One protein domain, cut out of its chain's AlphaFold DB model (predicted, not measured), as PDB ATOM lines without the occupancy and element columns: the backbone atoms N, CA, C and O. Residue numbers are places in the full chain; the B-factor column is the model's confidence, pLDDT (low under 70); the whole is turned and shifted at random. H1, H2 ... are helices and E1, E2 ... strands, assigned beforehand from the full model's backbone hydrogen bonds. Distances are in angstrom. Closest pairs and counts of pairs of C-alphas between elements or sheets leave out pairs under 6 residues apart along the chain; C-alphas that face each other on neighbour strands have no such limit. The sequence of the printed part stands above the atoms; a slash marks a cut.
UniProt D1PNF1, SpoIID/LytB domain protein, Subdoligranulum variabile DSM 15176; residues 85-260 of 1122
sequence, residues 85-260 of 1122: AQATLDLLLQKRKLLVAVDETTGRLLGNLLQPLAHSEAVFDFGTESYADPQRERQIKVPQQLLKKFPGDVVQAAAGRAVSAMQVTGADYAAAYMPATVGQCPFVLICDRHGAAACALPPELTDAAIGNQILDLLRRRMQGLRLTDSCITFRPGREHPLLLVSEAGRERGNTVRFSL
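What this domain is: This is residues 85 to 260 of the 1122 residues of the protein "SpoIID/LytB domain protein" of Subdoligranulum variabile DSM 15176 (UniProt D1PNF1). A twisted five-stranded sheet is the middle layer of three, with H4 covering one face and H5 and H2 the other, where H1 packs on H2 and H5. H3 packs on H4, and E6, H6 and E7 make a small lobe at one end, E7 near E4 and E5. The printed part has 176 residues, with six named helices and seven named strands in the order H1 E1 H2 H3 H4 E2 E3 E4 H5 E5 E6 H6 E7, of mixed class. The sheet, E1 E2 E3 E4 E5, is mixed; the whole is compact, with a radius of gyration of the C-alphas of 15.4 A and spans of 44 by 36 by 28 A.

How they stand to each other: The sheet has edge strands E1, residues 99 to 101, and E5, residues 231 to 234. Its inner strands E2, residues 173 to 178, E3, residues 187 to 192, and E4, residues 195 to 200, form a meander, each the antiparallel neighbour of the one before, with hairpins E2 to E3 (N 176 to O 189, 2.9 A) and E3 to E4 (N 190 to O 197, 2.9 A). E1 and E2 are parallel, with N 175 and O 100 2.8 A apart; E4 and E5 are antiparallel, with N 198 and O 232 2.9 A apart. H4, residues 154 to 169, is on the sheet at a height of 7.8 A, its closest C-alphas to E2 being Ala 162 and Ala 174, 5.2 A. H5, residues 207 to 223, is on the opposite face at a height of 8.5 A. On that same face H2, residues 104 to 114, stands up from the sheet, rising 48 degrees. H2 and H5 touch, about perpendicular at 77 degrees, with C-alphas 109 and 211 closest at 5.0 A. H1, residues 85 to 95, touches H5 at a shallow tilt of 31 degrees, the same way, with C-alphas 88 and 219 closest at 5.7 A. H3, residues 144 to 147, touches H4, with C-alphas 147 and 157 closest at 6.8 A. E1, H2, H3, H4 and E2 make a strand-helix-strand unit, two parallel neighbour strands with helices between. E6, residues 243 to 245, and E7, residues 256 to 258, are antiparallel neighbours with no N and O within hydrogen-bond range; H6, residues 247 to 252, lies between them in the chain. Every O i to N i+4 pair is within hydrogen-bond range in H4 and H5; H1 and H2 have 6 of 7, H6 has 0 of 2 but 2 of 3 O i to N i+3 pairs, and H3 is too short for such a pair.

Where its parts are: H1 begins at C-alpha 85, (17.357, 15.449, 25.614), and E7 ends at C-alpha 258, (33.951, 33.976, 28.310). H5 spans 24.3 A, H4 22.3 A, E3 and E4 16.9 A each and E2 16.7 A.

The domain as a whole: The C-alphas farthest apart are those of Gln 135 and Glu 251, 48.2 A. The printed part has no cut, and its one long link, H2 to H3, has 29 residues. Mean pLDDT of the printed part is 83.2; residues 181 to 185, 203 to 204, 229 and 242 to 260 are under 70.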
ATOM      1  N   ALA A  85      18.716  14.924  25.583       94.38
ATOM      2  CA  ALA A  85      17.357  15.449  25.614       94.38
ATOM      3  C   ALA A  85      16.448  14.640  26.552       94.38
ATOM      4  O   ALA A  85      15.859  15.223  27.464       94.38
ATOM      5  N   GLN A  86      16.422  13.304  26.435       94.25
ATOM      6  CA  GLN A  86      15.641  12.457  27.346       94.25
ATOM      7  C   GLN A  86      16.143  12.567  28.793       94.25
ATOM      8  O   GLN A  86      15.347  12.773  29.705       94.25
ATOM      9  N   ALA A  87      17.462  12.525  29.015       94.44
ATOM     10  CA  ALA A  87      18.039  12.644  30.357       94.44
ATOM     11  C   ALA A  87      17.737  14.002  31.034       94.44
ATOM     12  O   ALA A  87      17.668  14.088  32.264       94.44
ATOM     13  N   THR A  88      17.549  15.064  30.245       95.56
ATOM     14  CA  THR A  88      17.185  16.404  30.738       95.56
ATOM     15  C   THR A  88      15.672  16.539  30.941       95.56
ATOM     16  O   THR A  88      15.241  17.119  31.939       95.56
ATOM     17  N   LEU A  89      14.862  15.936  30.067       95.19
ATOM     18  CA  LEU A  89      13.408  15.823  30.209       95.19
ATOM     19  C   LEU A  89      13.016  15.047  31.477       95.19
ATOM     20  O   LEU A  89      12.243  15.554  32.292       95.19
ATOM     21  N   ASP A  90      13.608  13.873  31.705       94.38
ATOM     22  CA  ASP A  90      13.386  13.055  32.906       94.38
ATOM     23  C   ASP A  90      13.664  13.854  34.191       94.38
ATOM     24  O   ASP A  90      12.928  13.772  35.176       94.38
ATOM     25  N   LEU A  91      14.714  14.683  34.172       94.81
ATOM     26  CA  LEU A  91      15.109  15.548  35.280       94.81
ATOM     27  C   LEU A  91      14.124  16.711  35.506       94.81
ATOM     28  O   LEU A  91      13.828  17.050  36.658       94.81
ATOM     29  N   LEU A  92      13.607  17.322  34.433       95.50
ATOM     30  CA  LEU A  92      12.563  18.352  34.487       95.50
ATOM     31  C   LEU A  92      11.252  17.786  35.048       95.50
ATOM     32  O   LEU A  92      10.681  18.376  35.970       95.50
ATOM     33  N   LEU A  93      10.831  16.608  34.570       94.12
ATOM     34  CA  LEU A  93       9.660  15.871  35.052       94.12
ATOM     35  C   LEU A  93       9.806  15.497  36.532       94.12
ATOM     36  O   LEU A  93       8.935  15.824  37.344       94.12
ATOM     37  N   GLN A  94      10.941  14.901  36.917       94.50
ATOM     38  CA  GLN A  94      11.234  14.519  38.302       94.50
ATOM     39  C   GLN A  94      11.189  15.722  39.257       94.50
ATOM     40  O   GLN A  94      10.665  15.611  40.367       94.50
ATOM     41  N   LYS A  95      11.718  16.882  38.841       93.75
ATOM     42  CA  LYS A  95      11.724  18.108  39.660       93.75
ATOM     43  C   LYS A  95      10.469  18.977  39.499       93.75
ATOM     44  O   LYS A  95      10.339  19.962  40.229       93.75
ATOM     45  N   ARG A  96       9.548  18.612  38.596       94.06
ATOM     46  CA  ARG A  96       8.322  19.352  38.228       94.06
ATOM     47  C   ARG A  96       8.601  20.821  37.885       94.06
ATOM     48  O   ARG A  96       7.962  21.728  38.436       94.06
ATOM     49  N   LYS A  97       9.602  21.026  37.023       94.62
ATOM     50  CA  LYS A  97      10.129  22.334  36.610       94.62
ATOM     51  C   LYS A  97       9.725  22.677  35.183       94.62
ATOM     52  O   LYS A  97       9.801  21.815  34.321       94.62
ATOM     53  N   LEU A  98       9.319  23.928  34.968       94.69
ATOM     54  CA  LEU A  98       8.960  24.449  33.647       94.69
ATOM     55  C   LEU A  98      10.146  25.200  33.027       94.69
ATOM     56  O   LEU A  98      10.668  26.138  33.634       94.69
ATOM     57  N   LEU A  99      10.538  24.782  31.827       96.19
ATOM     58  CA  LEU A  99      11.461  25.465  30.926       96.19
ATOM     59  C   LEU A  99      10.665  26.246  29.870       96.19
ATOM     60  O   LEU A  99       9.657  25.757  29.362       96.19
ATOM     61  N   VAL A 100      11.146  27.433  29.507       96.19
ATOM     62  CA  VAL A 100      10.582  28.246  28.423       96.19
ATOM     63  C   VAL A 100      11.683  28.827  27.533       96.19
ATOM     64  O   VAL A 100      12.792  29.074  28.008       96.19
ATOM     65  N   ALA A 101      11.393  29.049  26.254       96.06
ATOM     66  CA  ALA A 101      12.264  29.790  25.342       96.06
ATOM     67  C   ALA A 101      11.887  31.283  25.308       96.06
ATOM     68  O   ALA A 101      10.736  31.648  25.547       96.06
ATOM     69  N   VAL A 102      12.856  32.161  25.036       94.12
ATOM     70  CA  VAL A 102      12.630  33.622  24.991       94.12
ATOM     71  C   VAL A 102      12.178  34.162  23.631       94.12
ATOM     72  O   VAL A 102      11.736  35.306  23.562       94.12
ATOM     73  N   ASP A 103      12.337  33.372  22.573       92.00
ATOM     74  CA  ASP A 103      12.023  33.688  21.179       92.00
ATOM     75  C   ASP A 103      11.844  32.393  20.371       92.00
ATOM     76  O   ASP A 103      12.186  31.301  20.834       92.00
ATOM     77  N   GLU A 104      11.299  32.527  19.161       91.69
ATOM     78  CA  GLU A 104      11.007  31.409  18.259       91.69
ATOM     79  C   GLU A 104      12.257  30.617  17.867       91.69
ATOM     80  O   GLU A 104      12.221  29.388  17.880       91.69
ATOM     81  N   THR A 105      13.390  31.282  17.621       91.69
ATOM     82  CA  THR A 105      14.663  30.620  17.295       91.69
ATOM     83  C   THR A 105      15.106  29.683  18.417       91.69
ATOM     84  O   THR A 105      15.383  28.508  18.174       91.69
ATOM     85  N   THR A 106      15.109  30.153  19.670       93.88
ATOM     86  CA  THR A 106      15.409  29.290  20.825       93.88
ATOM     87  C   THR A 106      14.333  28.214  21.021       93.88
ATOM     88  O   THR A 106      14.639  27.086  21.411       93.88
ATOM     89  N   GLY A 107      13.073  28.553  20.732       93.62
ATOM     90  CA  GLY A 107      11.928  27.650  20.784       93.62
ATOM     91  C   GLY A 107      12.058  26.460  19.838       93.62
ATOM     92  O   GLY A 107      11.878  25.326  20.270       93.62
ATOM     93  N   ARG A 108      12.456  26.699  18.583       93.50
ATOM     94  CA  ARG A 108      12.680  25.680  17.546       93.50
ATOM     95  C   ARG A 108      13.814  24.723  17.917       93.50
ATOM     96  O   ARG A 108      13.641  23.511  17.838       93.50
ATOM     97  N   LEU A 109      14.943  25.260  18.388       94.38
ATOM     98  CA  LEU A 109      16.122  24.477  18.791       94.38
ATOM     99  C   LEU A 109      15.808  23.473  19.912       94.38
ATOM    100  O   LEU A 109      16.247  22.324  19.867       94.38
ATOM    101  N   LEU A 110      15.028  23.893  20.912       95.06
ATOM    102  CA  LEU A 110      14.562  23.012  21.986       95.06
ATOM    103  C   LEU A 110      13.384  22.132  21.546       95.06
ATOM    104  O   LEU A 110      13.315  20.967  21.935       95.06
ATOM    105  N   GLY A 111      12.489  22.666  20.716       92.62
ATOM    106  CA  GLY A 111      11.326  21.973  20.172       92.62
ATOM    107  C   GLY A 111      11.719  20.713  19.412       92.62
ATOM    108  O   GLY A 111      11.271  19.627  19.772       92.62
ATOM    109  N   ASN A 112      12.651  20.829  18.465       92.50
ATOM    110  CA  ASN A 112      13.149  19.715  17.652       92.50
ATOM    111  C   ASN A 112      13.721  18.551  18.490       92.50
ATOM    112  O   ASN A 112      13.656  17.399  18.063       92.50
ATOM    113  N   LEU A 113      14.264  18.833  19.681       93.62
ATOM    114  CA  LEU A 113      14.849  17.826  20.578       93.62
ATOM    115  C   LEU A 113      13.865  17.269  21.617       93.62
ATOM    116  O   LEU A 113      14.051  16.145  22.082       93.62
ATOM    117  N   LEU A 114      12.847  18.042  22.015       94.12
ATOM    118  CA  LEU A 114      11.911  17.675  23.085       94.12
ATOM    119  C   LEU A 114      10.548  17.194  22.570       94.12
ATOM    120  O   LEU A 114       9.956  16.319  23.196       94.12
ATOM    121  N   GLN A 115      10.055  17.710  21.442       93.00
ATOM    122  CA  GLN A 115       8.748  17.355  20.866       93.00
ATOM    123  C   GLN A 115       8.590  15.859  20.528       93.00
ATOM    124  O   GLN A 115       7.498  15.336  20.753       93.00
ATOM    125  N   PRO A 116       9.626  15.125  20.059       92.94
ATOM    126  CA  PRO A 116       9.518  13.679  19.845       92.94
ATOM    127  C   PRO A 116       9.398  12.858  21.141       92.94
ATOM    128  O   PRO A 116       9.164  11.652  21.081       92.94
ATOM    129  N   LEU A 117       9.608  13.475  22.308       92.12
ATOM    130  CA  LEU A 117       9.693  12.793  23.596       92.12
ATOM    131  C   LEU A 117       8.383  12.941  24.381       92.12
ATOM    132  O   LEU A 117       7.877  14.049  24.588       92.12
ATOM    133  N   ALA A 118       7.853  11.817  24.862       88.12
ATOM    134  CA  ALA A 118       6.596  11.782  25.603       88.12
ATOM    135  C   ALA A 118       6.663  12.597  26.909       88.12
ATOM    136  O   ALA A 118       7.636  12.514  27.660       88.12
ATOM    137  N   HIS A 119       5.585  13.329  27.209       90.56
ATOM    138  CA  HIS A 119       5.426  14.181  28.395       90.56
ATOM    139  C   HIS A 119       6.300  15.449  28.419       90.56
ATOM    140  O   HIS A 119       6.368  16.134  29.445       90.56
ATOM    141  N   SER A 120       6.939  15.808  27.303       91.62
ATOM    142  CA  SER A 120       7.660  17.079  27.151       91.62
ATOM    143  C   SER A 120       6.756  18.299  27.367       91.62
ATOM    144  O   SER A 120       7.160  19.255  28.030       91.62
ATOM    145  N   GLU A 121       5.489  18.228  26.954       91.19
ATOM    146  CA  GLU A 121       4.460  19.266  27.114       91.19
ATOM    147  C   GLU A 121       4.078  19.566  28.579       91.19
ATOM    148  O   GLU A 121       3.449  20.586  28.890       91.19
ATOM    149  N   ALA A 122       4.473  18.696  29.513       90.19
ATOM    150  CA  ALA A 122       4.300  18.919  30.944       90.19
ATOM    151  C   ALA A 122       5.363  19.862  31.543       90.19
ATOM    152  O   ALA A 122       5.143  20.398  32.634       90.19
ATOM    153  N   VAL A 123       6.505  20.052  30.865       92.50
ATOM    154  CA  VAL A 123       7.697  20.736  31.411       92.50
ATOM    155  C   VAL A 123       8.433  21.668  30.444       92.50
ATOM    156  O   VAL A 123       9.305  22.411  30.889       92.50
ATOM    157  N   PHE A 124       8.075  21.686  29.163       95.69
ATOM    158  CA  PHE A 124       8.498  22.696  28.197       95.69
ATOM    159  C   PHE A 124       7.268  23.360  27.570       95.69
ATOM    160  O   PHE A 124       6.269  22.692  27.289       95.69
ATOM    161  N   ASP A 125       7.324  24.677  27.377       90.12
ATOM    162  CA  ASP A 125       6.321  25.404  26.599       90.12
ATOM    163  C   ASP A 125       6.794  25.585  25.153       90.12
ATOM    164  O   ASP A 125       7.715  26.356  24.884       90.12
ATOM    165  N   PHE A 126       6.114  24.910  24.225       90.12
ATOM    166  CA  PHE A 126       6.297  25.032  22.774       90.12
ATOM    167  C   PHE A 126       5.665  26.337  22.237       90.12
ATOM    168  O   PHE A 126       4.874  26.330  21.297       90.12
ATOM    169  N   GLY A 127       5.954  27.462  22.895       84.25
ATOM    170  CA  GLY A 127       5.519  28.811  22.521       84.25
ATOM    171  C   GLY A 127       4.121  29.233  22.983       84.25
ATOM    172  O   GLY A 127       3.835  30.431  22.969       84.25
ATOM    173  N   THR A 128       3.273  28.294  23.415       84.25
ATOM    174  CA  THR A 128       1.827  28.500  23.647       84.25
ATOM    175  C   THR A 128       1.469  29.496  24.751       84.25
ATOM    176  O   THR A 128       0.368  30.035  24.740       84.25
ATOM    177  N   GLU A 129       2.375  29.765  25.692       82.25
ATOM    178  CA  GLU A 129       2.210  30.770  26.754       82.25
ATOM    179  C   GLU A 129       3.376  31.786  26.761       82.25
ATOM    180  O   GLU A 129       3.531  32.554  27.717       82.25
ATOM    181  N   SER A 130       4.213  31.795  25.711       87.62
ATOM    182  CA  SER A 130       5.499  32.508  25.676       87.62
ATOM    183  C   SER A 130       5.786  33.247  24.364       87.62
ATOM    184  O   SER A 130       5.377  34.395  24.224       87.62
ATOM    185  N   TYR A 131       6.543  32.642  23.445       85.62
ATOM    186  CA  TYR A 131       7.085  33.300  22.252       85.62
ATOM    187  C   TYR A 131       6.185  33.185  21.014       85.62
ATOM    188  O   TYR A 131       6.339  33.982  20.099       85.62
ATOM    189  N   ALA A 132       5.258  32.220  20.973       84.25
ATOM    190  CA  ALA A 132       4.339  32.033  19.845       84.25
ATOM    191  C   ALA A 132       2.936  32.616  20.108       84.25
ATOM    192  O   ALA A 132       2.151  32.761  19.175       84.25
ATOM    193  N   ASP A 133       2.612  32.985  21.354       88.25
ATOM    194  CA  ASP A 133       1.435  33.804  21.669       88.25
ATOM    195  C   ASP A 133       1.753  35.298  21.419       88.25
ATOM    196  O   ASP A 133       2.580  35.874  22.139       88.25
ATOM    197  N   PRO A 134       1.084  35.982  20.464       85.06
ATOM    198  CA  PRO A 134       1.410  37.367  20.104       85.06
ATOM    199  C   PRO A 134       1.068  38.425  21.165       85.06
ATOM    200  O   PRO A 134       1.382  39.601  20.981       85.06
ATOM    201  N   GLN A 135       0.384  38.073  22.257       85.38
ATOM    202  CA  GLN A 135       0.172  38.959  23.406       85.38
ATOM    203  C   GLN A 135       1.267  38.774  24.459       85.38
ATOM    204  O   GLN A 135       1.697  39.761  25.063       85.38
ATOM    205  N   ARG A 136       1.724  37.535  24.679       85.25
ATOM    206  CA  ARG A 136       2.818  37.182  25.595       85.25
ATOM    207  C   ARG A 136       4.168  37.628  25.042       85.25
ATOM    208  O   ARG A 136       4.890  38.342  25.734       85.25
ATOM    209  N   GLU A 137       4.457  37.327  23.780       87.12
ATOM    210  CA  GLU A 137       5.694  37.682  23.071       87.12
ATOM    211  C   GLU A 137       5.969  39.196  23.139       87.12
ATOM    212  O   GLU A 137       7.042  39.636  23.559       87.12
ATOM    213  N   ARG A 138       4.936  40.023  22.930       86.31
ATOM    214  CA  ARG A 138       5.005  41.491  23.076       86.31
ATOM    215  C   ARG A 138       5.398  41.989  24.475       86.31
ATOM    216  O   ARG A 138       5.791  43.158  24.577       86.31
ATOM    217  N   GLN A 139       5.294  41.155  25.511       86.81
ATOM    218  CA  GLN A 139       5.710  41.422  26.895       86.81
ATOM    219  C   GLN A 139       7.121  40.880  27.204       86.81
ATOM    220  O   GLN A 139       7.778  41.393  28.113       86.81
ATOM    221  N   ILE A 140       7.630  39.907  26.437       89.94
ATOM    222  CA  ILE A 140       8.970  39.305  26.592       89.94
ATOM    223  C   ILE A 140      10.034  40.244  25.989       89.94
ATOM    224  O   ILE A 140      10.702  39.976  24.994       89.94
ATOM    225  N   LYS A 141      10.190  41.418  26.609       88.94
ATOM    226  CA  LYS A 141      11.106  42.480  26.169       88.94
ATOM    227  C   LYS A 141      12.193  42.751  27.198       88.94
ATOM    228  O   LYS A 141      11.990  42.590  28.401       88.94
ATOM    229  N   VAL A 142      13.360  43.184  26.722       89.31
ATOM    230  CA  VAL A 142      14.494  43.533  27.590       89.31
ATOM    231  C   VAL A 142      14.130  44.766  28.435       89.31
ATOM    232  O   VAL A 142      13.740  45.791  27.867       89.31
ATOM    233  N   PRO A 143      14.262  44.731  29.775       87.25
ATOM    234  CA  PRO A 143      13.906  45.872  30.613       87.25
ATOM    235  C   PRO A 143      14.730  47.124  30.272       87.25
ATOM    236  O   PRO A 143      15.958  47.109  30.358       87.25
ATOM    237  N   GLN A 144      14.074  48.250  29.957       84.50
ATOM    238  CA  GLN A 144      14.772  49.491  29.567       84.50
ATOM    239  C   GLN A 144      15.779  49.998  30.615       84.50
ATOM    240  O   GLN A 144      16.779  50.617  30.263       84.50
ATOM    241  N   GLN A 145      15.537  49.740  31.905       84.88
ATOM    242  CA  GLN A 145      16.470  50.095  32.984       84.88
ATOM    243  C   GLN A 145      17.795  49.322  32.895       84.88
ATOM    244  O   GLN A 145      18.836  49.839  33.296       84.88
ATOM    245  N   LEU A 146      17.761  48.096  32.365       85.12
ATOM    246  CA  LEU A 146      18.932  47.251  32.162       85.12
ATOM    247  C   LEU A 146      19.707  47.713  30.919       85.12
ATOM    248  O   LEU A 146      20.910  47.939  31.030       85.12
ATOM    249  N   LEU A 147      19.021  47.995  29.803       83.94
ATOM    250  CA  LEU A 147      19.632  48.586  28.599       83.94
ATOM    251  C   LEU A 147      20.317  49.936  28.885       83.94
ATOM    252  O   LEU A 147      21.435  50.171  28.443       83.94
ATOM    253  N   LYS A 148      19.689  50.805  29.692       84.12
ATOM    254  CA  LYS A 148      20.277  52.089  30.128       84.12
ATOM    255  C   LYS A 148      21.494  51.937  31.048       84.12
ATOM    256  O   LYS A 148      22.230  52.903  31.231       84.12
ATOM    257  N   LYS A 149      21.689  50.766  31.659       83.25
ATOM    258  CA  LYS A 149      22.779  50.482  32.605       83.25
ATOM    259  C   LYS A 149      23.931  49.693  31.972       83.25
ATOM    260  O   LYS A 149      25.064  49.844  32.415       83.25
ATOM    261  N   PHE A 150      23.635  48.884  30.957       82.44
ATOM    262  CA  PHE A 150      24.588  48.080  30.191       82.44
ATOM    263  C   PHE A 150      24.343  48.278  28.679       82.44
ATOM    264  O   PHE A 150      23.876  47.358  28.002       82.44
ATOM    265  N   PRO A 151      24.579  49.489  28.135       79.75
ATOM    266  CA  PRO A 151      24.380  49.753  26.712       79.75
ATOM    267  C   PRO A 151      25.355  48.915  25.871       79.75
ATOM    268  O   PRO A 151      26.557  48.926  26.121       79.75
ATOM    269  N   GLY A 152      24.832  48.188  24.879       74.88
ATOM    270  CA  GLY A 152      25.618  47.327  23.982       74.88
ATOM    271  C   GLY A 152      25.983  45.937  24.529       74.88
ATOM    272  O   GLY A 152      26.503  45.117  23.776       74.88
ATOM    273  N   ASP A 153      25.692  45.621  25.796       82.56
ATOM    274  CA  ASP A 153      25.936  44.284  26.359       82.56
ATOM    275  C   ASP A 153      24.808  43.315  25.958       82.56
ATOM    276  O   ASP A 153      23.756  43.239  26.603       82.56
ATOM    277  N   VAL A 154      25.030  42.556  24.881       83.81
ATOM    278  CA  VAL A 154      24.072  41.555  24.375       83.81
ATOM    279  C   VAL A 154      23.804  40.424  25.370       83.81
ATOM    280  O   VAL A 154      22.726  39.835  25.359       83.81
ATOM    281  N   VAL A 155      24.751  40.126  26.262       85.81
ATOM    282  CA  VAL A 155      24.664  39.016  27.220       85.81
ATOM    283  C   VAL A 155      23.757  39.421  28.380       85.81
ATOM    284  O   VAL A 155      22.902  38.645  28.813       85.81
ATOM    285  N   GLN A 156      23.866  40.674  28.829       87.94
ATOM    286  CA  GLN A 156      22.886  41.303  29.712       87.94
ATOM    287  C   GLN A 156      21.527  41.482  29.025       87.94
ATOM    288  O   GLN A 156      20.506  41.237  29.668       87.94
ATOM    289  N   ALA A 157      21.474  41.847  27.739       88.75
ATOM    290  CA  ALA A 157      20.210  41.981  27.012       88.75
ATOM    291  C   ALA A 157      19.454  40.641  26.903       88.75
ATOM    292  O   ALA A 157      18.282  40.572  27.282       88.75
ATOM    293  N   ALA A 158      20.133  39.566  26.489       91.06
ATOM    294  CA  ALA A 158      19.585  38.209  26.432       91.06
ATOM    295  C   ALA A 158      19.142  37.714  27.820       91.06
ATOM    296  O   ALA A 158      18.026  37.219  27.979       91.06
ATOM    297  N   ALA A 159      19.957  37.934  28.858       91.75
ATOM    298  CA  ALA A 159      19.575  37.617  30.233       91.75
ATOM    299  C   ALA A 159      18.362  38.433  30.715       91.75
ATOM    300  O   ALA A 159      17.520  37.920  31.450       91.75
ATOM    301  N   GLY A 160      18.244  39.692  30.289       91.81
ATOM    302  CA  GLY A 160      17.083  40.541  30.535       91.81
ATOM    303  C   GLY A 160      15.816  40.002  29.868       91.81
ATOM    304  O   GLY A 160      14.781  39.937  30.526       91.81
ATOM    305  N   ARG A 161      15.904  39.550  28.606       92.75
ATOM    306  CA  ARG A 161      14.806  38.868  27.897       92.75
ATOM    307  C   ARG A 161      14.399  37.577  28.625       92.75
ATOM    308  O   ARG A 161      13.212  37.357  28.839       92.75
ATOM    309  N   ALA A 162      15.368  36.787  29.096       94.56
ATOM    310  CA  ALA A 162      15.131  35.558  29.863       94.56
ATOM    311  C   ALA A 162      14.447  35.799  31.219       94.56
ATOM    312  O   ALA A 162      13.537  35.058  31.591       94.56
ATOM    313  N   VAL A 163      14.812  36.864  31.940       93.19
ATOM    314  CA  VAL A 163      14.093  37.276  33.157       93.19
ATOM    315  C   VAL A 163      12.649  37.682  32.835       93.19
ATOM    316  O   VAL A 163      11.740  37.242  33.540       93.19
ATOM    317  N   SER A 164      12.417  38.448  31.765       92.38
ATOM    318  CA  SER A 164      11.061  38.812  31.328       92.38
ATOM    319  C   SER A 164      10.231  37.588  30.925       92.38
ATOM    320  O   SER A 164       9.077  37.488  31.330       92.38
ATOM    321  N   ALA A 165      10.808  36.611  30.214       93.38
ATOM    322  CA  ALA A 165      10.115  35.374  29.843       93.38
ATOM    323  C   ALA A 165       9.637  34.584  31.072       93.38
ATOM    324  O   ALA A 165       8.463  34.218  31.136       93.38
ATOM    325  N   MET A 166      10.491  34.392  32.089       94.19
ATOM    326  CA  MET A 166      10.081  33.754  33.353       94.19
ATOM    327  C   MET A 166       8.975  34.541  34.074       94.19
ATOM    328  O   MET A 166       8.078  33.936  34.654       94.19
ATOM    329  N   GLN A 167       9.006  35.879  34.032       91.88
ATOM    330  CA  GLN A 167       7.989  36.728  34.669       91.88
ATOM    331  C   GLN A 167       6.628  36.675  33.959       91.88
ATOM    332  O   GLN A 167       5.602  36.651  34.632       91.88
ATOM    333  N   VAL A 168       6.611  36.631  32.624       91.38
ATOM    334  CA  VAL A 168       5.379  36.546  31.818       91.38
ATOM    335  C   VAL A 168       4.725  35.162  31.937       91.38
ATOM    336  O   VAL A 168       3.502  35.060  32.028       91.38
ATOM    337  N   THR A 169       5.532  34.098  31.963       90.75
ATOM    338  CA  THR A 169       5.069  32.696  31.884       90.75
ATOM    339  C   THR A 169       4.904  32.006  33.240       90.75
ATOM    340  O   THR A 169       4.166  31.029  33.349       90.75
ATOM    341  N   GLY A 170       5.611  32.469  34.276       91.06
ATOM    342  CA  GLY A 170       5.756  31.747  35.542       91.06
ATOM    343  C   GLY A 170       6.707  30.539  35.475       91.06
ATOM    344  O   GLY A 170       6.655  29.684  36.362       91.06
ATOM    345  N   ALA A 171       7.549  30.438  34.439       93.50
ATOM    346  CA  ALA A 171       8.529  29.363  34.286       93.50
ATOM    347  C   ALA A 171       9.640  29.394  35.354       93.50
ATOM    348  O   ALA A 171      10.012  30.445  35.879       93.50
ATOM    349  N   ASP A 172      10.202  28.221  35.657       95.81
ATOM    350  CA  ASP A 172      11.319  28.067  36.599       95.81
ATOM    351  C   ASP A 172      12.681  28.392  35.962       95.81
ATOM    352  O   ASP A 172      13.603  28.824  36.661       95.81
ATOM    353  N   TYR A 173      12.792  28.147  34.653       96.31
ATOM    354  CA  TYR A 173      13.977  28.360  33.830       96.31
ATOM    355  C   TYR A 173      13.583  28.989  32.493       96.31
ATOM    356  O   TYR A 173      12.603  28.566  31.881       96.31
ATOM    357  N   ALA A 174      14.383  29.935  32.003       96.56
ATOM    358  CA  ALA A 174      14.284  30.436  30.632       96.56
ATOM    359  C   ALA A 174      15.594  30.216  29.868       96.56
ATOM    360  O   ALA A 174      16.674  30.515  30.384       96.56
ATOM    361  N   ALA A 175      15.481  29.714  28.642       97.00
ATOM    362  CA  ALA A 175      16.574  29.529  27.700       97.00
ATOM    363  C   ALA A 175      16.601  30.648  26.653       97.00
ATOM    364  O   ALA A 175      15.549  31.081  26.185       97.00
ATOM    365  N   ALA A 176      17.803  31.055  26.252       95.12
ATOM    366  CA  ALA A 176      18.050  31.947  25.125       95.12
ATOM    367  C   ALA A 176      19.248  31.457  24.303       95.12
ATOM    368  O   ALA A 176      20.296  31.139  24.871       95.12
ATOM    369  N   TYR A 177      19.109  31.441  22.983       94.00
ATOM    370  CA  TYR A 177      20.211  31.357  22.032       94.00
ATOM    371  C   TYR A 177      20.412  32.726  21.378       94.00
ATOM    372  O   TYR A 177      19.453  33.356  20.942       94.00
ATOM    373  N   MET A 178      21.659  33.183  21.314       88.88
ATOM    374  CA  MET A 178      22.052  34.353  20.539       88.88
ATOM    375  C   MET A 178      22.974  33.886  19.403       88.88
ATOM    376  O   MET A 178      24.044  33.343  19.703       88.88
ATOM    377  N   PRO A 179      22.586  34.071  18.125       83.38
ATOM    378  CA  PRO A 179      23.434  33.735  16.987       83.38
ATOM    379  C   PRO A 179      24.646  34.672  16.889       83.38
ATOM    380  O   PRO A 179      24.752  35.673  17.603       83.38
ATOM    381  N   ALA A 180      25.574  34.336  15.991       71.50
ATOM    382  CA  ALA A 180      26.711  35.192  15.679       71.50
ATOM    383  C   ALA A 180      26.232  36.556  15.152       71.50
ATOM    384  O   ALA A 180      25.282  36.638  14.376       71.50
ATOM    385  N   THR A 181      26.911  37.628  15.550       65.06
ATOM    386  CA  THR A 181      26.713  38.977  14.995       65.06
ATOM    387  C   THR A 181      28.077  39.606  14.730       65.06
ATOM    388  O   THR A 181      29.093  39.111  15.219       65.06
ATOM    389  N   VAL A 182      28.144  40.670  13.922       46.50
ATOM    390  CA  VAL A 182      29.425  41.253  13.486       46.50
ATOM    391  C   VAL A 182      30.294  41.641  14.694       46.50
ATOM    392  O   VAL A 182      29.972  42.558  15.447       46.50
ATOM    393  N   GLY A 183      31.401  40.914  14.883       48.91
ATOM    394  CA  GLY A 183      32.336  41.088  15.999       48.91
ATOM    395  C   GLY A 183      32.007  40.327  17.297       48.91
ATOM    396  O   GLY A 183      32.693  40.544  18.295       48.91
ATOM    397  N   GLN A 184      30.997  39.447  17.328       63.34
ATOM    398  CA  GLN A 184      30.598  38.690  18.526       63.34
ATOM    399  C   GLN A 184      30.283  37.215  18.215       63.34
ATOM    400  O   GLN A 184      29.589  36.899  17.250       63.34
ATOM    401  N   CYS A 185      30.776  36.299  19.058       68.69
ATOM    402  CA  CYS A 185      30.507  34.867  18.907       68.69
ATOM    403  C   CYS A 185      29.061  34.508  19.305       68.69
ATOM    404  O   CYS A 185      28.484  35.183  20.167       68.69
ATOM    405  N   PRO A 186      28.499  33.409  18.769       85.69
ATOM    406  CA  PRO A 186      27.241  32.876  19.269       85.69
ATOM    407  C   PRO A 186      27.383  32.403  20.725       85.69
ATOM    408  O   PRO A 186      28.465  32.013  21.183       85.69
ATOM    409  N   PHE A 187      26.281  32.424  21.473       89.06
ATOM    410  CA  PHE A 187      26.233  31.879  22.829       89.06
ATOM    411  C   PHE A 187      24.833  31.398  23.216       89.06
ATOM    412  O   PHE A 187      23.817  31.902  22.740       89.06
ATOM    413  N   VAL A 188      24.786  30.440  24.140       93.44
ATOM    414  CA  VAL A 188      23.548  29.965  24.777       93.44
ATOM    415  C   VAL A 188      23.503  30.390  26.236       93.44
ATOM    416  O   VAL A 188      24.540  30.492  26.893       93.44
ATOM    417  N   LEU A 189      22.304  30.645  26.754       94.38
ATOM    418  CA  LEU A 189      22.072  31.156  28.098       94.38
ATOM    419  C   LEU A 189      20.887  30.449  28.766       94.38
ATOM    420  O   LEU A 189      19.811  30.340  28.188       94.38
ATOM    421  N   ILE A 190      21.073  30.034  30.022       96.50
ATOM    422  CA  ILE A 190      20.005  29.590  30.927       96.50
ATOM    423  C   ILE A 190      19.891  30.593  32.075       96.50
ATOM    424  O   ILE A 190      20.855  30.820  32.812       96.50
ATOM    425  N   CYS A 191      18.704  31.164  32.265       95.19
ATOM    426  CA  CYS A 191      18.372  31.987  33.422       95.19
ATOM    427  C   CYS A 191      17.475  31.227  34.404       95.19
ATOM    428  O   CYS A 191      16.607  30.457  34.001       95.19
ATOM    429  N   ASP A 192      17.675  31.482  35.695       93.56
ATOM    430  CA  ASP A 192      16.796  31.065  36.784       93.56
ATOM    431  C   ASP A 192      16.696  32.166  37.856       93.56
ATOM    432  O   ASP A 192      17.334  33.220  37.777       93.56
ATOM    433  N   ARG A 193      15.930  31.902  38.918       88.19
ATOM    434  CA  ARG A 193      15.776  32.794  40.087       88.19
ATOM    435  C   ARG A 193      17.072  33.109  40.864       88.19
ATOM    436  O   ARG A 193      17.043  33.924  41.785       88.19
ATOM    437  N   HIS A 194      18.190  32.442  40.571       86.00
ATOM    438  CA  HIS A 194      19.489  32.639  41.223       86.00
ATOM    439  C   HIS A 194      20.473  33.452  40.355       86.00
ATOM    440  O   HIS A 194      21.402  34.061  40.900       86.00
ATOM    441  N   GLY A 195      20.253  33.516  39.035       89.31
ATOM    442  CA  GLY A 195      20.985  34.340  38.068       89.31
ATOM    443  C   GLY A 195      20.941  33.748  36.653       89.31
ATOM    444  O   GLY A 195      20.124  32.883  36.360       89.31
ATOM    445  N   ALA A 196      21.880  34.148  35.802       91.81
ATOM    446  CA  ALA A 196      22.109  33.540  34.493       91.81
ATOM    447  C   ALA A 196      23.351  32.632  34.505       91.81
ATOM    448  O   ALA A 196      24.231  32.755  35.368       91.81
ATOM    449  N   ALA A 197      23.420  31.695  33.564       91.56
ATOM    450  CA  ALA A 197      24.661  31.113  33.066       91.56
ATOM    451  C   ALA A 197      24.675  31.227  31.543       91.56
ATOM    452  O   ALA A 197      23.654  30.940  30.926       91.56
ATOM    453  N   ALA A 198      25.807  31.613  30.962       89.56
ATOM    454  CA  ALA A 198      26.012  31.663  29.517       89.56
ATOM    455  C   ALA A 198      27.221  30.807  29.124       89.56
ATOM    456  O   ALA A 198      28.217  30.813  29.849       89.56
ATOM    457  N   CYS A 199      27.145  30.104  27.993       88.19
ATOM    458  CA  CYS A 199      28.247  29.354  27.391       88.19
ATOM    459  C   CYS A 199      28.531  29.891  25.988       88.19
ATOM    460  O   CYS A 199      27.609  30.007  25.179       88.19
ATOM    461  N   ALA A 200      29.795  30.216  25.708       83.38
ATOM    462  CA  ALA A 200      30.223  30.607  24.366       83.38
ATOM    463  C   ALA A 200      30.207  29.382  23.445       83.38
ATOM    464  O   ALA A 200      30.547  28.280  23.889       83.38
ATOM    465  N   LEU A 201      29.830  29.585  22.184       83.50
ATOM    466  CA  LEU A 201      29.803  28.549  21.159       83.50
ATOM    467  C   LEU A 201      30.793  28.876  20.023       83.50
ATOM    468  O   LEU A 201      30.988  30.056  19.710       83.50
ATOM    469  N   PRO A 202      31.418  27.863  19.394       73.69
ATOM    470  CA  PRO A 202      32.051  28.039  18.089       73.69
ATOM    471  C   PRO A 202      30.994  28.396  17.021       73.69
ATOM    472  O   PRO A 202      29.814  28.094  17.212       73.69
ATOM    473  N   PRO A 203      31.391  29.045  15.909       63.31
ATOM    474  CA  PRO A 203      30.456  29.509  14.877       63.31
ATOM    475  C   PRO A 203      29.825  28.371  14.057       63.31
ATOM    476  O   PRO A 203      28.750  28.553  13.498       63.31
ATOM    477  N   GLU A 204      30.474  27.208  14.001       68.19
ATOM    478  CA  GLU A 204      30.079  26.060  13.183       68.19
ATOM    479  C   GLU A 204      29.484  24.955  14.077       68.19
ATOM    480  O   GLU A 204      30.202  24.099  14.596       68.19
ATOM    481  N   LEU A 205      28.165  24.989  14.298       75.56
ATOM    482  CA  LEU A 205      27.407  23.952  15.015       75.56
ATOM    483  C   LEU A 205      26.054  23.689  14.345       75.56
ATOM    484  O   LEU A 205      25.430  24.604  13.815       75.56
ATOM    485  N   THR A 206      25.571  22.446  14.433       86.69
ATOM    486  CA  THR A 206      24.210  22.078  14.009       86.69
ATOM    487  C   THR A 206      23.161  22.596  14.999       86.69
ATOM    488  O   THR A 206      23.424  22.658  16.202       86.69
ATOM    489  N   ASP A 207      21.940  22.886  14.530       89.00
ATOM    490  CA  ASP A 207      20.788  23.238  15.387       89.00
ATOM    491  C   ASP A 207      20.603  22.223  16.540       89.00
ATOM    492  O   ASP A 207      20.369  22.603  17.689       89.00
ATOM    493  N   ALA A 208      20.794  20.927  16.266       88.06
ATOM    494  CA  ALA A 208      20.740  19.866  17.272       88.06
ATOM    495  C   ALA A 208      21.874  19.966  18.313       88.06
ATOM    496  O   ALA A 208      21.617  19.833  19.511       88.06
ATOM    497  N   ALA A 209      23.111  20.261  17.896       88.62
ATOM    498  CA  ALA A 209      24.222  20.487  18.821       88.62
ATOM    499  C   ALA A 209      24.013  21.748  19.679       88.62
ATOM    500  O   ALA A 209      24.292  21.723  20.879       88.62
ATOM    501  N   ILE A 210      23.469  22.833  19.111       91.19
ATOM    502  CA  ILE A 210      23.132  24.064  19.850       91.19
ATOM    503  C   ILE A 210      22.031  23.778  20.885       91.19
ATOM    504  O   ILE A 210      22.185  24.130  22.056       91.19
ATOM    505  N   GLY A 211      20.962  23.076  20.496       94.06
ATOM    506  CA  GLY A 211      19.909  22.633  21.415       94.06
ATOM    507  C   GLY A 211      20.449  21.742  22.543       94.06
ATOM    508  O   GLY A 211      20.131  21.961  23.715       94.06
ATOM    509  N   ASN A 212      21.354  20.811  22.227       94.19
ATOM    510  CA  ASN A 212      22.049  19.990  23.219       94.19
ATOM    511  C   ASN A 212      22.906  20.834  24.186       94.19
ATOM    512  O   ASN A 212      22.873  20.586  25.389       94.19
ATOM    513  N   GLN A 213      23.605  21.878  23.723       93.25
ATOM    514  CA  GLN A 213      24.346  22.792  24.612       93.25
ATOM    515  C   GLN A 213      23.416  23.524  25.598       93.25
ATOM    516  O   GLN A 213      23.759  23.669  26.774       93.25
ATOM    517  N   ILE A 214      22.215  23.937  25.166       95.06
ATOM    518  CA  ILE A 214      21.194  24.521  26.057       95.06
ATOM    519  C   ILE A 214      20.758  23.493  27.116       95.06
ATOM    520  O   ILE A 214      20.677  23.817  28.306       95.06
ATOM    521  N   LEU A 215      20.505  22.249  26.699       95.50
ATOM    522  CA  LEU A 215      20.023  21.176  27.569       95.50
ATOM    523  C   LEU A 215      21.086  20.696  28.569       95.50
ATOM    524  O   LEU A 215      20.755  20.513  29.740       95.50
ATOM    525  N   ASP A 216      22.365  20.582  28.193       94.31
ATOM    526  CA  ASP A 216      23.436  20.258  29.149       94.31
ATOM    527  C   ASP A 216      23.682  21.401  30.145       94.31
ATOM    528  O   ASP A 216      23.826  21.164  31.349       94.31
ATOM    529  N   LEU A 217      23.659  22.656  29.681       93.44
ATOM    530  CA  LEU A 217      23.778  23.834  30.544       93.44
ATOM    531  C   LEU A 217      22.647  23.876  31.586       93.44
ATOM    532  O   LEU A 217      22.894  24.137  32.770       93.44
ATOM    533  N   LEU A 218      21.421  23.543  31.171       95.19
ATOM    534  CA  LEU A 218      20.263  23.385  32.046       95.19
ATOM    535  C   LEU A 218      20.431  22.200  33.007       95.19
ATOM    536  O   LEU A 218      20.303  22.385  34.219       95.19
ATOM    537  N   ARG A 219      20.775  21.006  32.503       94.12
ATOM    538  CA  ARG A 219      21.006  19.777  33.284       94.12
ATOM    539  C   ARG A 219      22.014  20.014  34.402       94.12
ATOM    540  O   ARG A 219      21.707  19.763  35.572       94.12
ATOM    541  N   ARG A 220      23.193  20.556  34.072       92.31
ATOM    542  CA  ARG A 220      24.246  20.879  35.046       92.31
ATOM    543  C   ARG A 220      23.754  21.880  36.083       92.31
ATOM    544  O   ARG A 220      23.949  21.650  37.276       92.31
ATOM    545  N   ARG A 221      23.061  22.945  35.664       91.19
ATOM    546  CA  ARG A 221      22.527  23.973  36.574       91.19
ATOM    547  C   ARG A 221      21.412  23.444  37.486       91.19
ATOM    548  O   ARG A 221      21.364  23.803  38.659       91.19
ATOM    549  N   MET A 222      20.569  22.537  36.994       91.69
ATOM    550  CA  MET A 222      19.542  21.839  37.772       91.69
ATOM    551  C   MET A 222      20.115  20.803  38.748       91.69
ATOM    552  O   MET A 222      19.493  20.536  39.782       91.69
ATOM    553  N   GLN A 223      21.248  20.174  38.427       90.75
ATOM    554  CA  GLN A 223      21.909  19.163  39.266       90.75
ATOM    555  C   GLN A 223      22.970  19.753  40.213       90.75
ATOM    556  O   GLN A 223      23.296  19.115  41.210       90.75
ATOM    557  N   GLY A 224      23.452  20.974  39.961       88.38
ATOM    558  CA  GLY A 224      24.533  21.609  40.726       88.38
ATOM    559  C   GLY A 224      25.935  21.129  40.330       88.38
ATOM    560  O   GLY A 224      26.847  21.184  41.151       88.38
ATOM    561  N   LEU A 225      26.090  20.631  39.099       88.75
ATOM    562  CA  LEU A 225      27.349  20.107  38.562       88.75
ATOM    563  C   LEU A 225      28.315  21.225  38.151       88.75
ATOM    564  O   LEU A 225      27.916  22.377  37.944       88.75
ATOM    565  N   ARG A 226      29.592  20.877  37.960       84.50
ATOM    566  CA  ARG A 226      30.583  21.779  37.370       84.50
ATOM    567  C   ARG A 226      30.199  22.113  35.925       84.50
ATOM    568  O   ARG A 226      30.112  21.236  35.066       84.50
ATOM    569  N   LEU A 227      30.032  23.408  35.662       83.38
ATOM    570  CA  LEU A 227      29.920  23.961  34.313       83.38
ATOM    571  C   LEU A 227      31.255  23.844  33.557       83.38
ATOM    572  O   LEU A 227      32.324  23.838  34.175       83.38
ATOM    573  N   THR A 228      31.189  23.769  32.228       74.25
ATOM    574  CA  THR A 228      32.374  23.696  31.361       74.25
ATOM    575  C   THR A 228      33.209  24.978  31.446       74.25
ATOM    576  O   THR A 228      32.719  26.040  31.829       74.25
ATOM    577  N   ASP A 229      34.487  24.899  31.072       65.94
ATOM    578  CA  ASP A 229      35.417  26.037  31.112       65.94
ATOM    579  C   ASP A 229      34.998  27.238  30.228       65.94
ATOM    580  O   ASP A 229      35.511  28.340  30.423       65.94
ATOM    581  N   SER A 230      34.093  27.038  29.260       71.44
ATOM    582  CA  SER A 230      33.538  28.094  28.395       71.44
ATOM    583  C   SER A 230      32.268  28.749  28.965       71.44
ATOM    584  O   SER A 230      31.723  29.666  28.345       71.44
ATOM    585  N   CYS A 231      31.800  28.309  30.140       81.06
ATOM    586  CA  CYS A 231      30.644  28.873  30.835       81.06
ATOM    587  C   CYS A 231      31.019  29.988  31.825       81.06
ATOM    588  O   CYS A 231      31.991  29.886  32.573       81.06
ATOM    589  N   ILE A 232      30.143  30.986  31.960       83.56
ATOM    590  CA  ILE A 232      30.131  31.939  33.081       83.56
ATOM    591  C   ILE A 232      28.779  31.956  33.790       83.56
ATOM    592  O   ILE A 232      27.733  31.862  33.157       83.56
ATOM    593  N   THR A 233      28.790  32.156  35.109       87.44
ATOM    594  CA  THR A 233      27.597  32.488  35.907       87.44
ATOM    595  C   THR A 233      27.641  33.950  36.326       87.44
ATOM    596  O   THR A 233      28.662  34.391  36.856       87.44
ATOM    597  N   PHE A 234      26.540  34.680  36.168       88.00
ATOM    598  CA  PHE A 234      26.447  36.086  36.571       88.00
ATOM    599  C   PHE A 234      25.023  36.460  36.999       88.00
ATOM    600  O   PHE A 234      24.056  35.737  36.747       88.00
ATOM    601  N   ARG A 235      24.877  37.609  37.658       88.12
ATOM    602  CA  ARG A 235      23.584  38.189  38.033       88.12
ATOM    603  C   ARG A 235      23.156  39.272  37.034       88.12
ATOM    604  O   ARG A 235      23.846  40.297  36.927       88.12
ATOM    605  N   PRO A 236      22.009  39.096  36.346       86.62
ATOM    606  CA  PRO A 236      21.459  40.107  35.449       86.62
ATOM    607  C   PRO A 236      21.316  41.464  36.150       86.62
ATOM    608  O   PRO A 236      20.973  41.546  37.333       86.62
ATOM    609  N   GLY A 237      21.660  42.539  35.447       82.50
ATOM    610  CA  GLY A 237      21.627  43.905  35.963       82.50
ATOM    611  C   GLY A 237      22.641  44.241  37.073       82.50
ATOM    612  O   GLY A 237      22.575  45.355  37.607       82.50
ATOM    613  N   ARG A 238      23.567  43.345  37.460       81.00
ATOM    614  CA  ARG A 238      24.556  43.590  38.540       81.00
ATOM    615  C   ARG A 238      26.017  43.490  38.111       81.00
ATOM    616  O   ARG A 238      26.803  44.351  38.495       81.00
ATOM    617  N   GLU A 239      26.371  42.448  37.373       79.50
ATOM    618  CA  GLU A 239      27.751  42.108  36.998       79.50
ATOM    619  C   GLU A 239      27.927  42.270  35.482       79.50
ATOM    620  O   GLU A 239      26.985  42.012  34.745       79.50
ATOM    621  N   HIS A 240      29.098  42.697  35.005       73.88
ATOM    622  CA  HIS A 240      29.347  42.862  33.567       73.88
ATOM    623  C   HIS A 240      30.021  41.589  33.020       73.88
ATOM    624  O   HIS A 240      31.213  41.391  33.287       73.88
ATOM    625  N   PRO A 241      29.301  40.691  32.321       70.94
ATOM    626  CA  PRO A 241      29.947  39.673  31.502       70.94
ATOM    627  C   PRO A 241      30.749  40.360  30.387       70.94
ATOM    628  O   PRO A 241      30.389  41.447  29.938       70.94
ATOM    629  N   LEU A 242      31.843  39.735  29.953       64.31
ATOM    630  CA  LEU A 242      32.613  40.167  28.788       64.31
ATOM    631  C   LEU A 242      32.979  38.937  27.954       64.31
ATOM    632  O   LEU A 242      33.491  37.943  28.481       64.31
ATOM    633  N   LEU A 243      32.712  39.022  26.653       61.03
ATOM    634  CA  LEU A 243      33.293  38.133  25.654       61.03
ATOM    635  C   LEU A 243      34.737  38.571  25.401       61.03
ATOM    636  O   LEU A 243      35.001  39.756  25.201       61.03
ATOM    637  N   LEU A 244      35.666  37.618  25.439       52.97
ATOM    638  CA  LEU A 244      37.084  37.845  25.178       52.97
ATOM    639  C   LEU A 244      37.614  36.678  24.342       52.97
ATOM    640  O   LEU A 244      37.787  35.571  24.845       52.97
ATOM    641  N   VAL A 245      37.877  36.928  23.060       49.12
ATOM    642  CA  VAL A 245      38.647  35.997  22.224       49.12
ATOM    643  C   VAL A 245      40.053  35.908  22.823       49.12
ATOM    644  O   VAL A 245      40.647  36.938  23.144       49.12
ATOM    645  N   SER A 246      40.570  34.696  23.046       40.06
ATOM    646  CA  SER A 246      41.841  34.510  23.758       40.06
ATOM    647  C   SER A 246      42.742  33.516  23.038       40.06
ATOM    648  O   SER A 246      42.357  32.364  22.835       40.06
ATOM    649  N   GLU A 247      43.974  33.923  22.742       35.72
ATOM    650  CA  GLU A 247      44.948  33.087  22.028       35.72
ATOM    651  C   GLU A 247      45.293  31.785  22.769       35.72
ATOM    652  O   GLU A 247      45.585  30.776  22.137       35.72
ATOM    653  N   ALA A 248      45.143  31.749  24.096       36.16
ATOM    654  CA  ALA A 248      45.286  30.531  24.901       36.16
ATOM    655  C   ALA A 248      44.258  29.420  24.569       36.16
ATOM    656  O   ALA A 248      44.404  28.289  25.029       36.16
ATOM    657  N   GLY A 249      43.218  29.709  23.773       37.16
ATOM    658  CA  GLY A 249      42.297  28.701  23.230       37.16
ATOM    659  C   GLY A 249      42.864  27.903  22.047       37.16
ATOM    660  O   GLY A 249      42.394  26.799  21.759       37.16
ATOM    661  N   ARG A 250      43.904  28.430  21.382       35.59
ATOM    662  CA  ARG A 250      44.493  27.891  20.141       35.59
ATOM    663  C   ARG A 250      45.117  26.503  20.348       35.59
ATOM    664  O   ARG A 250      44.957  25.641  19.495       35.59
ATOM    665  N   GLU A 251      45.701  26.241  21.522       33.47
ATOM    666  CA  GLU A 251      46.250  24.923  21.903       33.47
ATOM    667  C   GLU A 251      45.189  23.834  22.161       33.47
ATOM    668  O   GLU A 251      45.529  22.656  22.262       33.47
ATOM    669  N   ARG A 252      43.904  24.196  22.306       38.59
ATOM    670  CA  ARG A 252      42.811  23.252  22.620       38.59
ATOM    671  C   ARG A 252      41.757  23.118  21.522       38.59
ATOM    672  O   ARG A 252      40.724  22.495  21.760       38.59
ATOM    673  N   GLY A 253      41.986  23.719  20.353       37.47
ATOM    674  CA  GLY A 253      41.027  23.710  19.244       37.47
ATOM    675  C   GLY A 253      39.712  24.441  19.544       37.47
ATOM    676  O   GLY A 253      38.703  24.154  18.914       37.47
ATOM    677  N   ASN A 254      39.689  25.356  20.522       40.66
ATOM    678  CA  ASN A 254      38.486  26.106  20.881       40.66
ATOM    679  C   ASN A 254      38.863  27.559  21.210       40.66
ATOM    680  O   ASN A 254      39.349  27.868  22.300       40.66
ATOM    681  N   THR A 255      38.710  28.438  20.220       41.16
ATOM    682  CA  THR A 255      39.296  29.790  20.169       41.16
ATOM    683  C   THR A 255      38.574  30.839  21.020       41.16
ATOM    684  O   THR A 255      39.099  31.940  21.200       41.16
ATOM    685  N   VAL A 256      37.401  30.521  21.582       48.56
ATOM    686  CA  VAL A 256      36.556  31.486  22.303       48.56
ATOM    687  C   VAL A 256      36.193  30.986  23.704       48.56
ATOM    688  O   VAL A 256      35.707  29.871  23.885       48.56
ATOM    689  N   ARG A 257      36.398  31.835  24.719       49.22
ATOM    690  CA  ARG A 257      35.971  31.602  26.108       49.22
ATOM    691  C   ARG A 257      35.463  32.905  26.728       49.22
ATOM    692  O   ARG A 257      36.120  33.937  26.639       49.22
ATOM    693  N   PHE A 258      34.334  32.866  27.432       51.41
ATOM    694  CA  PHE A 258      33.951  33.976  28.310       51.41
ATOM    695  C   PHE A 258      34.992  34.158  29.429       51.41
ATOM    696  O   PHE A 258      35.430  33.176  30.030       51.41
ATOM    697  N   SER A 259      35.341  35.399  29.792       42.84
ATOM    698  CA  SER A 259      36.106  35.636  31.025       42.84
ATOM    699  C   SER A 259      35.744  36.948  31.725       42.84
ATOM    700  O   SER A 259      35.582  38.008  31.126       42.84
ATOM    701  N   LEU A 260      35.587  36.866  33.049       42.12
ATOM    702  CA  LEU A 260      35.182  37.993  33.887       42.12
ATOM    703  C   LEU A 260      36.405  38.804  34.329       42.12
ATOM    704  O   LEU A 260      37.162  38.359  35.199       42.12
TER     705      LEU A 260